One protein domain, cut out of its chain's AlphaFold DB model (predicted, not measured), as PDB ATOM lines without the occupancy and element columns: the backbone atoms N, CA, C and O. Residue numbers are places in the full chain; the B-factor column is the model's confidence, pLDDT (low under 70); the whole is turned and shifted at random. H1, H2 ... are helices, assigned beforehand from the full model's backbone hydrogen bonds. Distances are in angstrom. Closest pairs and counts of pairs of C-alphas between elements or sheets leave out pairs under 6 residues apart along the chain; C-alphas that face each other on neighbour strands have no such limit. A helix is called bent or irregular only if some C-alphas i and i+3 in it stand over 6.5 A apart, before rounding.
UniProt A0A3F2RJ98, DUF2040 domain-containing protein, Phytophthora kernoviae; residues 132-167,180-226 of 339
ATOM      1  N   LYS A 132       1.404  41.566 123.571       86.88
ATOM      2  CA  LYS A 132       2.001  42.233 122.389       86.88
ATOM      3  C   LYS A 132       1.369  43.566 121.951       86.88
ATOM      4  O   LYS A 132       2.061  44.388 121.356       86.88
ATOM      5  N   TYR A 133       0.076  43.782 122.206       90.56
ATOM      6  CA  TYR A 133      -0.670  44.943 121.700       90.56
ATOM      7  C   TYR A 133      -1.248  45.868 122.782       90.56
ATOM      8  O   TYR A 133      -1.679  46.969 122.458       90.56
ATOM      9  N   ILE A 134      -1.261  45.486 124.066       93.12
ATOM     10  CA  ILE A 134      -1.924  46.312 125.096       93.12
ATOM     11  C   ILE A 134      -1.147  47.608 125.365       93.12
ATOM     12  O   ILE A 134      -1.755  48.664 125.513       93.12
ATOM     13  N   SER A 135       0.186  47.574 125.319       91.69
ATOM     14  CA  SER A 135       1.021  48.779 125.434       91.69
ATOM     15  C   SER A 135       0.746  49.806 124.327       91.69
ATOM     16  O   SER A 135       0.698  51.003 124.605       91.69
ATOM     17  N   THR A 136       0.528  49.360 123.086       93.69
ATOM     18  CA  THR A 136       0.250  50.248 121.946       93.69
ATOM     19  C   THR A 136      -1.211  50.694 121.900       93.69
ATOM     20  O   THR A 136      -1.481  51.822 121.493       93.69
ATOM     21  N   LEU A 137      -2.152  49.875 122.386       95.44
ATOM     22  CA  LEU A 137      -3.546  50.277 122.598       95.44
ATOM     23  C   LEU A 137      -3.663  51.368 123.672       95.44
ATOM     24  O   LEU A 137      -4.306  52.381 123.417       95.44
ATOM     25  N   LEU A 138      -2.989  51.220 124.819       95.75
ATOM     26  CA  LEU A 138      -2.963  52.239 125.880       95.75
ATOM     27  C   LEU A 138      -2.306  53.547 125.410       95.75
ATOM     28  O   LEU A 138      -2.805  54.631 125.701       95.75
ATOM     29  N   GLN A 139      -1.227  53.467 124.625       94.19
ATOM     30  CA  GLN A 139      -0.611  54.654 124.015       94.19
ATOM     31  C   GLN A 139      -1.566  55.355 123.034       94.19
ATOM     32  O   GLN A 139      -1.695  56.575 123.083       94.19
ATOM     33  N   LYS A 140      -2.284  54.603 122.189       96.06
ATOM     34  CA  LYS A 140      -3.292  55.163 121.271       96.06
ATOM     35  C   LYS A 140      -4.517  55.727 121.995       96.06
ATOM     36  O   LYS A 140      -5.060  56.727 121.535       96.06
ATOM     37  N   ALA A 141      -4.929  55.131 123.115       96.94
ATOM     38  CA  ALA A 141      -5.971  55.683 123.977       96.94
ATOM     39  C   ALA A 141      -5.549  57.058 124.514       96.94
ATOM     40  O   ALA A 141      -6.256  58.030 124.268       96.94
ATOM     41  N   LYS A 142      -4.342  57.171 125.088       95.31
ATOM     42  CA  LYS A 142      -3.818  58.447 125.594       95.31
ATOM     43  C   LYS A 142      -3.648  59.523 124.514       95.31
ATOM     44  O   LYS A 142      -3.958  60.683 124.754       95.31
ATOM     45  N   ILE A 143      -3.203  59.153 123.310       92.50
ATOM     46  CA  ILE A 143      -3.150  60.088 122.168       92.50
ATOM     47  C   ILE A 143      -4.561  60.592 121.816       92.50
ATOM     48  O   ILE A 143      -4.755  61.780 121.581       92.50
ATOM     49  N   ARG A 144      -5.564  59.704 121.829       94.69
ATOM     50  CA  ARG A 144      -6.959  60.072 121.564       94.69
ATOM     51  C   ARG A 144      -7.579  60.908 122.687       94.69
ATOM     52  O   ARG A 144      -8.428  61.739 122.396       94.69
ATOM     53  N   GLU A 145      -7.188  60.701 123.941       95.50
ATOM     54  CA  GLU A 145      -7.600  61.541 125.075       95.50
ATOM     55  C   GLU A 145      -7.127  62.985 124.874       95.50
ATOM     56  O   GLU A 145      -7.966  63.883 124.837       95.50
ATOM     57  N   VAL A 146      -5.835  63.181 124.588       88.44
ATOM     58  CA  VAL A 146      -5.252  64.501 124.278       88.44
ATOM     59  C   VAL A 146      -5.923  65.151 123.060       88.44
ATOM     60  O   VAL A 146      -6.243  66.337 123.093       88.44
ATOM     61  N   GLU A 147      -6.205  64.397 121.995       90.69
ATOM     62  CA  GLU A 147      -6.894  64.946 120.816       90.69
ATOM     63  C   GLU A 147      -8.365  65.302 121.101       90.69
ATOM     64  O   GLU A 147      -8.850  66.351 120.679       90.69
ATOM     65  N   ASN A 148      -9.082  64.492 121.890       93.75
ATOM     66  CA  ASN A 148     -10.432  64.838 122.347       93.75
ATOM     67  C   ASN A 148     -10.427  66.115 123.211       93.75
ATOM     68  O   ASN A 148     -11.384  66.890 123.162       93.75
ATOM     69  N   GLU A 149      -9.382  66.333 124.012       89.88
ATOM     70  CA  GLU A 149      -9.195  67.546 124.813       89.88
ATOM     71  C   GLU A 149      -8.927  68.761 123.921       89.88
ATOM     72  O   GLU A 149      -9.673  69.735 124.010       89.88
ATOM     73  N   ARG A 150      -8.000  68.668 122.959       86.75
ATOM     74  CA  ARG A 150      -7.753  69.708 121.937       86.75
ATOM     75  C   ARG A 150      -9.024  70.105 121.180       86.75
ATOM     76  O   ARG A 150      -9.295  71.292 120.998       86.75
ATOM     77  N   ILE A 151      -9.847  69.129 120.788       92.44
ATOM     78  CA  ILE A 151     -11.138  69.369 120.122       92.44
ATOM     79  C   ILE A 151     -12.120  70.107 121.049       92.44
ATOM     80  O   ILE A 151     -12.790  71.043 120.605       92.44
ATOM     81  N   ARG A 152     -12.202  69.731 122.334       92.50
ATOM     82  CA  ARG A 152     -13.035  70.430 123.334       92.50
ATOM     83  C   ARG A 152     -12.563  71.862 123.570       92.50
ATOM     84  O   ARG A 152     -13.397  72.754 123.675       92.50
ATOM     85  N   GLU A 153     -11.256  72.095 123.633       88.00
ATOM     86  CA  GLU A 153     -10.701  73.428 123.876       88.00
ATOM     87  C   GLU A 153     -10.855  74.343 122.666       88.00
ATOM     88  O   GLU A 153     -11.326  75.467 122.826       88.00
ATOM     89  N   ARG A 154     -10.603  73.853 121.445       89.44
ATOM     90  CA  ARG A 154     -10.902  74.600 120.213       89.44
ATOM     91  C   ARG A 154     -12.393  74.928 120.096       89.44
ATOM     92  O   ARG A 154     -12.743  76.043 119.725       89.44
ATOM     93  N   ARG A 155     -13.279  73.994 120.463       94.25
ATOM     94  CA  ARG A 155     -14.724  74.255 120.534       94.25
ATOM     95  C   ARG A 155     -15.048  75.362 121.545       94.25
ATOM     96  O   ARG A 155     -15.766  76.289 121.193       94.25
ATOM     97  N   LEU A 156     -14.483  75.300 122.749       90.69
ATOM     98  CA  LEU A 156     -14.700  76.294 123.805       90.69
ATOM     99  C   LEU A 156     -14.124  77.678 123.450       90.69
ATOM    100  O   LEU A 156     -14.657  78.695 123.885       90.69
ATOM    101  N   LEU A 157     -13.055  77.742 122.650       88.81
ATOM    102  CA  LEU A 157     -12.549  78.993 122.075       88.81
ATOM    103  C   LEU A 157     -13.506  79.565 121.024       88.81
ATOM    104  O   LEU A 157     -13.752  80.766 121.039       88.81
ATOM    105  N   ASN A 158     -14.093  78.728 120.162       92.62
ATOM    106  CA  ASN A 158     -15.101  79.175 119.196       92.62
ATOM    107  C   ASN A 158     -16.390  79.653 119.889       92.62
ATOM    108  O   ASN A 158     -16.960  80.660 119.480       92.62
ATOM    109  N   GLU A 159     -16.830  78.966 120.948       92.25
ATOM    110  CA  GLU A 159     -17.975  79.377 121.772       92.25
ATOM    111  C   GLU A 159     -17.695  80.737 122.445       92.25
ATOM    112  O   GLU A 159     -18.490  81.663 122.298       92.25
ATOM    113  N   ARG A 160     -16.502  80.931 123.032       89.31
ATOM    114  CA  ARG A 160     -16.069  82.246 123.547       89.31
ATOM    115  C   ARG A 160     -15.973  83.326 122.476       89.31
ATOM    116  O   ARG A 160     -16.270  84.470 122.779       89.31
ATOM    117  N   ALA A 161     -15.543  83.003 121.258       90.06
ATOM    118  CA  ALA A 161     -15.452  83.979 120.172       90.06
ATOM    119  C   ALA A 161     -16.839  84.467 119.714       90.06
ATOM    120  O   ALA A 161     -16.972  85.620 119.310       90.06
ATOM    121  N   ALA A 162     -17.870  83.619 119.814       92.31
ATOM    122  CA  ALA A 162     -19.260  84.014 119.591       92.31
ATOM    123  C   ALA A 162     -19.797  84.882 120.745       92.31
ATOM    124  O   ALA A 162     -20.323  85.966 120.492       92.31
ATOM    125  N   ASP A 163     -19.587  84.467 122.001       87.75
ATOM    126  CA  ASP A 163     -19.953  85.268 123.182       87.75
ATOM    127  C   ASP A 163     -19.268  86.649 123.159       87.75
ATOM    128  O   ASP A 163     -19.908  87.676 123.385       87.75
ATOM    129  N   ASP A 164     -17.978  86.695 122.815       89.19
ATOM    130  CA  ASP A 164     -17.185  87.920 122.686       89.19
ATOM    131  C   ASP A 164     -17.658  88.825 121.538       89.19
ATOM    132  O   ASP A 164     -17.511  90.042 121.639       89.19
ATOM    133  N   ALA A 165     -18.254  88.274 120.477       90.12
ATOM    134  CA  ALA A 165     -18.854  89.060 119.398       90.12
ATOM    135  C   ALA A 165     -20.210  89.683 119.789       90.12
ATOM    136  O   ALA A 165     -20.649  90.637 119.151       90.12
ATOM    137  N   GLN A 166     -20.869  89.165 120.832       88.94
ATOM    138  CA  GLN A 166     -22.168  89.652 121.321       88.94
ATOM    139  C   GLN A 166     -22.069  90.435 122.642       88.94
ATOM    140  O   GLN A 166     -22.991  91.172 122.990       88.94
ATOM    141  N   PHE A 167     -20.960  90.297 123.375       84.81
ATOM    142  CA  PHE A 167     -20.734  90.923 124.682       84.81
ATOM    143  C   PHE A 167     -19.343  91.563 124.838       84.81
ATOM    144  O   PHE A 167     -18.939  91.873 125.960       84.81
ATOM    145  N   ARG A 180      -2.838  81.582 133.717       91.75
ATOM    146  CA  ARG A 180      -1.964  80.397 133.714       91.75
ATOM    147  C   ARG A 180      -2.384  79.373 132.655       91.75
ATOM    148  O   ARG A 180      -1.528  78.942 131.889       91.75
ATOM    149  N   LYS A 181      -3.675  79.027 132.557       87.00
ATOM    150  CA  LYS A 181      -4.160  78.092 131.527       87.00
ATOM    151  C   LYS A 181      -3.952  78.621 130.101       87.00
ATOM    152  O   LYS A 181      -3.560  77.855 129.230       87.00
ATOM    153  N   LEU A 182      -4.170  79.914 129.864       86.06
ATOM    154  CA  LEU A 182      -3.932  80.538 128.559       86.06
ATOM    155  C   LEU A 182      -2.450  80.453 128.160       86.06
ATOM    156  O   LEU A 182      -2.147  80.096 127.024       86.06
ATOM    157  N   GLN A 183      -1.533  80.707 129.099       89.75
ATOM    158  CA  GLN A 183      -0.095  80.547 128.861       89.75
ATOM    159  C   GLN A 183       0.296  79.077 128.625       89.75
ATOM    160  O   GLN A 183       1.178  78.799 127.818       89.75
ATOM    161  N   GLU A 184      -0.332  78.132 129.323       87.38
ATOM    162  CA  GLU A 184      -0.093  76.700 129.130       87.38
ATOM    163  C   GLU A 184      -0.552  76.234 127.741       87.38
ATOM    164  O   GLU A 184       0.228  75.614 127.025       87.38
ATOM    165  N   MET A 185      -1.757  76.625 127.315       82.56
ATOM    166  CA  MET A 185      -2.285  76.366 125.971       82.56
ATOM    167  C   MET A 185      -1.359  76.933 124.881       82.56
ATOM    168  O   MET A 185      -0.925  76.191 124.006       82.56
ATOM    169  N   GLN A 186      -0.924  78.194 125.013       88.81
ATOM    170  CA  GLN A 186       0.036  78.817 124.088       88.81
ATOM    171  C   GLN A 186       1.386  78.081 124.008       88.81
ATOM    172  O   GLN A 186       2.022  78.090 122.957       88.81
ATOM    173  N   ARG A 187       1.846  77.438 125.093       89.38
ATOM    174  CA  ARG A 187       3.067  76.609 125.073       89.38
ATOM    175  C   ARG A 187       2.851  75.298 124.319       89.38
ATOM    176  O   ARG A 187       3.757  74.879 123.606       89.38
ATOM    177  N   TRP A 188       1.681  74.674 124.461       83.00
ATOM    178  CA  TRP A 188       1.314  73.492 123.677       83.00
ATOM    179  C   TRP A 188       1.195  73.831 122.188       83.00
ATOM    180  O   TRP A 188       1.827  73.159 121.379       83.00
ATOM    181  N   ASP A 189       0.490  74.911 121.837       85.00
ATOM    182  CA  ASP A 189       0.363  75.388 120.451       85.00
ATOM    183  C   ASP A 189       1.736  75.707 119.826       85.00
ATOM    184  O   ASP A 189       2.000  75.351 118.678       85.00
ATOM    185  N   ALA A 190       2.640  76.339 120.586       89.94
ATOM    186  CA  ALA A 190       3.986  76.671 120.119       89.94
ATOM    187  C   ALA A 190       4.890  75.439 119.927       89.94
ATOM    188  O   ALA A 190       5.661  75.402 118.969       89.94
ATOM    189  N   GLU A 191       4.812  74.431 120.801       87.12
ATOM    190  CA  GLU A 191       5.583  73.188 120.650       87.12
ATOM    191  C   GLU A 191       5.032  72.318 119.510       87.12
ATOM    192  O   GLU A 191       5.818  71.800 118.718       87.12
ATOM    193  N   ASP A 192       3.707  72.228 119.347       84.31
ATOM    194  CA  ASP A 192       3.081  71.580 118.187       84.31
ATOM    195  C   ASP A 192       3.476  72.280 116.878       84.31
ATOM    196  O   ASP A 192       3.881  71.613 115.929       84.31
ATOM    197  N   ALA A 193       3.452  73.618 116.828       91.44
ATOM    198  CA  ALA A 193       3.916  74.378 115.665       91.44
ATOM    199  C   ALA A 193       5.418  74.170 115.389       91.44
ATOM    200  O   ALA A 193       5.828  74.059 114.232       91.44
ATOM    201  N   ARG A 194       6.249  74.060 116.436       92.12
ATOM    202  CA  ARG A 194       7.686  73.758 116.320       92.12
ATOM    203  C   ARG A 194       7.940  72.343 115.793       92.12
ATOM    204  O   ARG A 194       8.907  72.135 115.062       92.12
ATOM    205  N   LEU A 195       7.103  71.376 116.166       87.31
ATOM    206  CA  LEU A 195       7.163  70.000 115.671       87.31
ATOM    207  C   LEU A 195       6.655  69.907 114.227       87.31
ATOM    208  O   LEU A 195       7.349  69.325 113.399       87.31
ATOM    209  N   ALA A 196       5.539  70.559 113.896       89.69
ATOM    210  CA  ALA A 196       5.025  70.646 112.530       89.69
ATOM    211  C   ALA A 196       6.035  71.311 111.578       89.69
ATOM    212  O   ALA A 196       6.281  70.797 110.497       89.69
ATOM    213  N   ALA A 197       6.709  72.389 111.997       91.31
ATOM    214  CA  ALA A 197       7.759  73.035 111.202       91.31
ATOM    215  C   ALA A 197       9.031  72.177 111.015       91.31
ATOM    216  O   ALA A 197       9.816  72.428 110.099       91.31
ATOM    217  N   LEU A 198       9.257  71.176 111.877       87.75
ATOM    218  CA  LEU A 198      10.307  70.170 111.686       87.75
ATOM    219  C   LEU A 198       9.838  69.041 110.765       87.75
ATOM    220  O   LEU A 198      10.579  68.672 109.860       87.75
ATOM    221  N   GLU A 199       8.615  68.538 110.943       86.56
ATOM    222  CA  GLU A 199       8.023  67.518 110.071       86.56
ATOM    223  C   GLU A 199       7.900  68.031 108.628       86.56
ATOM    224  O   GLU A 199       8.375  67.373 107.713       86.56
ATOM    225  N   ASP A 200       7.438  69.267 108.420       88.00
ATOM    226  CA  ASP A 200       7.387  69.939 107.110       88.00
ATOM    227  C   ASP A 200       8.760  70.117 106.443       88.00
ATOM    228  O   ASP A 200       8.856  70.212 105.217       88.00
ATOM    229  N   ARG A 201       9.835  70.156 107.239       85.25
ATOM    230  CA  ARG A 201      11.219  70.225 106.754       85.25
ATOM    231  C   ARG A 201      11.816  68.840 106.484       85.25
ATOM    232  O   ARG A 201      12.705  68.722 105.644       85.25
ATOM    233  N   GLU A 202      11.359  67.807 107.184       81.81
ATOM    234  CA  GLU A 202      11.787  66.416 106.991       81.81
ATOM    235  C   GLU A 202      10.881  65.649 105.993       81.81
ATOM    236  O   GLU A 202      11.238  64.557 105.547       81.81
ATOM    237  N   ASP A 203       9.757  66.244 105.574       83.06
ATOM    238  CA  ASP A 203       8.813  65.719 104.584       83.06
ATOM    239  C   ASP A 203       9.446  65.595 103.186       83.06
ATOM    240  O   ASP A 203       9.667  66.566 102.454       83.06
ATOM    241  N   VAL A 204       9.674  64.342 102.793       81.12
ATOM    242  CA  VAL A 204      10.199  63.904 101.491       81.12
ATOM    243  C   VAL A 204       9.409  64.492 100.310       81.12
ATOM    244  O   VAL A 204       9.992  64.730  99.256       81.12
ATOM    245  N   THR A 205       8.110  64.772 100.461       83.38
ATOM    246  CA  THR A 205       7.285  65.369  99.394       83.38
ATOM    247  C   THR A 205       7.526  66.871  99.222       83.38
ATOM    248  O   THR A 205       7.401  67.382  98.110       83.38
ATOM    249  N   LYS A 206       7.936  67.570 100.290       85.94
ATOM    250  CA  LYS A 206       8.237  69.014 100.297       85.94
ATOM    251  C   LYS A 206       9.701  69.315  99.962       85.94
ATOM    252  O   LYS A 206      10.002  70.396  99.466       85.94
ATOM    253  N   GLN A 207      10.615  68.369 100.199       79.12
ATOM    254  CA  GLN A 207      12.059  68.550  99.978       79.12
ATOM    255  C   GLN A 207      12.528  68.427  98.512       79.12
ATOM    256  O   GLN A 207      13.690  68.726  98.226       79.12
ATOM    257  N   GLY A 208      11.664  68.012  97.576       84.50
ATOM    258  CA  GLY A 208      11.971  67.986  96.137       84.50
ATOM    259  C   GLY A 208      13.237  67.187  95.795       84.50
ATOM    260  O   GLY A 208      13.406  66.055  96.239       84.50
ATOM    261  N   GLU A 209      14.158  67.781  95.032       78.94
ATOM    262  CA  GLU A 209      15.430  67.146  94.640       78.94
ATOM    263  C   GLU A 209      16.297  66.740  95.851       78.94
ATOM    264  O   GLU A 209      16.936  65.684  95.850       78.94
ATOM    265  N   ASN A 210      16.254  67.521  96.937       78.38
ATOM    266  CA  ASN A 210      16.997  67.237  98.168       78.38
ATOM    267  C   ASN A 210      16.402  66.073  98.981       78.38
ATOM    268  O   ASN A 210      17.073  65.541  99.870       78.38
ATOM    269  N   ALA A 211      15.177  65.633  98.678       82.94
ATOM    270  CA  ALA A 211      14.495  64.572  99.415       82.94
ATOM    271  C   ALA A 211      15.262  63.237  99.378       82.94
ATOM    272  O   ALA A 211      15.353  62.536 100.387       82.94
ATOM    273  N   MET A 212      15.879  62.908  98.236       81.88
ATOM    274  CA  MET A 212      16.706  61.703  98.101       81.88
ATOM    275  C   MET A 212      18.016  61.820  98.889       81.88
ATOM    276  O   MET A 212      18.408  60.874  99.574       81.88
ATOM    277  N   ALA A 213      18.664  62.990  98.875       84.06
ATOM    278  CA  ALA A 213      19.861  63.237  99.678       84.06
ATOM    279  C   ALA A 213      19.566  63.115 101.187       84.06
ATOM    280  O   ALA A 213      20.315  62.454 101.910       84.06
ATOM    281  N   GLY A 214      18.436  63.665 101.647       83.06
ATOM    282  CA  GLY A 214      17.943  63.503 103.018       83.06
ATOM    283  C   GLY A 214      17.680  62.040 103.387       83.06
ATOM    284  O   GLY A 214      18.119  61.582 104.446       83.06
ATOM    285  N   PHE A 215      17.044  61.275 102.491       81.31
ATOM    286  CA  PHE A 215      16.807  59.840 102.672       81.31
ATOM    287  C   PHE A 215      18.114  59.050 102.843       81.31
ATOM    288  O   PHE A 215      18.267  58.345 103.841       81.31
ATOM    289  N   TYR A 216      19.096  59.203 101.946       81.56
ATOM    290  CA  TYR A 216      20.384  58.499 102.065       81.56
ATOM    291  C   TYR A 216      21.191  58.948 103.295       81.56
ATOM    292  O   TYR A 216      21.773  58.115 103.995       81.56
ATOM    293  N   ALA A 217      21.156  60.241 103.635       82.00
ATOM    294  CA  ALA A 217      21.769  60.772 104.853       82.00
ATOM    295  C   ALA A 217      21.083  60.290 106.148       82.00
ATOM    296  O   ALA A 217      21.667  60.424 107.228       82.00
ATOM    297  N   ASN A 218      19.863  59.750 106.073       81.19
ATOM    298  CA  ASN A 218      19.177  59.089 107.184       81.19
ATOM    299  C   ASN A 218      19.365  57.560 107.157       81.19
ATOM    300  O   ASN A 218      19.469  56.933 108.210       81.19
ATOM    301  N   LEU A 219      19.489  56.943 105.977       82.38
ATOM    302  CA  LEU A 219      19.708  55.501 105.821       82.38
ATOM    303  C   LEU A 219      20.923  55.025 106.633       82.38
ATOM    304  O   LEU A 219      20.793  54.115 107.447       82.38
ATOM    305  N   ASN A 220      22.052  55.732 106.530       77.50
ATOM    306  CA  ASN A 220      23.286  55.424 107.271       77.50
ATOM    307  C   ASN A 220      23.207  55.728 108.786       77.50
ATOM    308  O   ASN A 220      24.098  55.347 109.541       77.50
ATOM    309  N   LYS A 221      22.153  56.414 109.253       77.62
ATOM    310  CA  LYS A 221      21.882  56.670 110.683       77.62
ATOM    311  C   LYS A 221      20.958  55.616 111.301       77.62
ATOM    312  O   LYS A 221      20.847  55.548 112.523       77.62
ATOM    313  N   ASN A 222      20.309  54.778 110.490       77.06
ATOM    314  CA  ASN A 222      19.461  53.700 110.985       77.06
ATOM    315  C   ASN A 222      20.309  52.546 111.534       77.06
ATOM    316  O   ASN A 222      21.165  52.006 110.835       77.06
ATOM    317  N   ILE A 223      20.009  52.102 112.761       71.62
ATOM    318  CA  ILE A 223      20.714  50.991 113.433       71.62
ATOM    319  C   ILE A 223      20.714  49.718 112.567       71.62
ATOM    320  O   ILE A 223      21.716  49.013 112.497       71.62
ATOM    321  N   ALA A 224      19.618  49.453 111.848       71.81
ATOM    322  CA  ALA A 224      19.485  48.299 110.954       71.81
ATOM    323  C   ALA A 224      20.481  48.287 109.772       71.81
ATOM    324  O   ALA A 224      20.714  47.229 109.198       71.81
ATOM    325  N   MET A 225      21.074  49.438 109.433       72.50
ATOM    326  CA  MET A 225      22.087  49.607 108.382       72.50
ATOM    327  C   MET A 225      23.491  49.888 108.955       72.50
ATOM    328  O   MET A 225      24.375  50.327 108.227       72.50
ATOM    329  N   GLY A 226      23.706  49.659 110.258       68.25
ATOM    330  CA  GLY A 226      24.983  49.912 110.940       68.25
ATOM    331  C   GLY A 226      25.123  51.301 111.577       68.25
ATOM    332  O   GLY A 226      26.195  51.633 112.077       68.25
TER     333      GLY A 226
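What this domain is: This is residues 132 to 167 and 180 to 226 of the 339 residues of the protein "DUF2040 domain-containing protein" of Phytophthora kernoviae (UniProt A0A3F2RJ98). This is an open, sprawling arrangement of helices with no packed core: one long straight helix, H1, stands by itself, a second long helix, H2, runs past one side of it without touching and away from it, and a short helix, H3, turns off at the far end of H2 like a bent tip. Residues 134 to 149 and 154 to 167 of H1 stick out as two free arms, and the last residues, 220 to 226, trail free beyond H3. The printed part has 83 residues, with three named helices in the order H1, H2, H3 along the chain and no named strand, and the class is all helix. The whole is extended, with a radius of gyration of the C-alphas of 19.5 A, and elongated, spanning 61 by 38 by 23 A.

How they stand to each other: The longest helix, H1, residues 134 to 167, touches no helix. It is apart from H2, residues 180 to 202, with no C-alpha of the one within 8 A of the other. It is also apart from H3, residues 210 to 219. H2 and H3 are close but not clearly touching: 1 pair of C-alphas is within 8 A, and the closest C-alphas are those of Glu 202 and Gly 214, 7.9 A apart. The lines of H2 and H3 are about perpendicular, at 83 degrees, and their centres are 25.9 A apart. Every O i to N i+4 pair is within hydrogen-bond range in H1 and H3; in H2, 18 of 19 are.

Where its parts are: H1 has 34 residues, from Ile 134 with its C-alpha at (-1.924, 46.312, 125.096) to Phe 167 with its C-alpha at (-20.734, 90.923, 124.682), and measures 48.4 A from first to last C-alpha. H2 has 23 residues, Arg 180 to Glu 202, and measures 33.1 A; its first C-alpha is at (-1.964, 80.397, 133.714). H3 has 10 residues, Asn 210 to Leu 219, and measures 14.3 A; its last C-alpha is at (19.708, 55.501, 105.821). No helix is bent.

The domain as a whole: The two C-alphas farthest apart are those of Phe 167 and Gly 226, 62.9 A. Residues 168 to 179 are cut out and not printed, and C-alphas 167 and 180 are 23.3 A apart across this cut, which lies in the link from H1 to H2. The link from H2 to H3, with 7 residues between them, is short, and no link printed whole is long. The mean pLDDT of the printed part is 87.0, and one residue, Gly 226, is under 70.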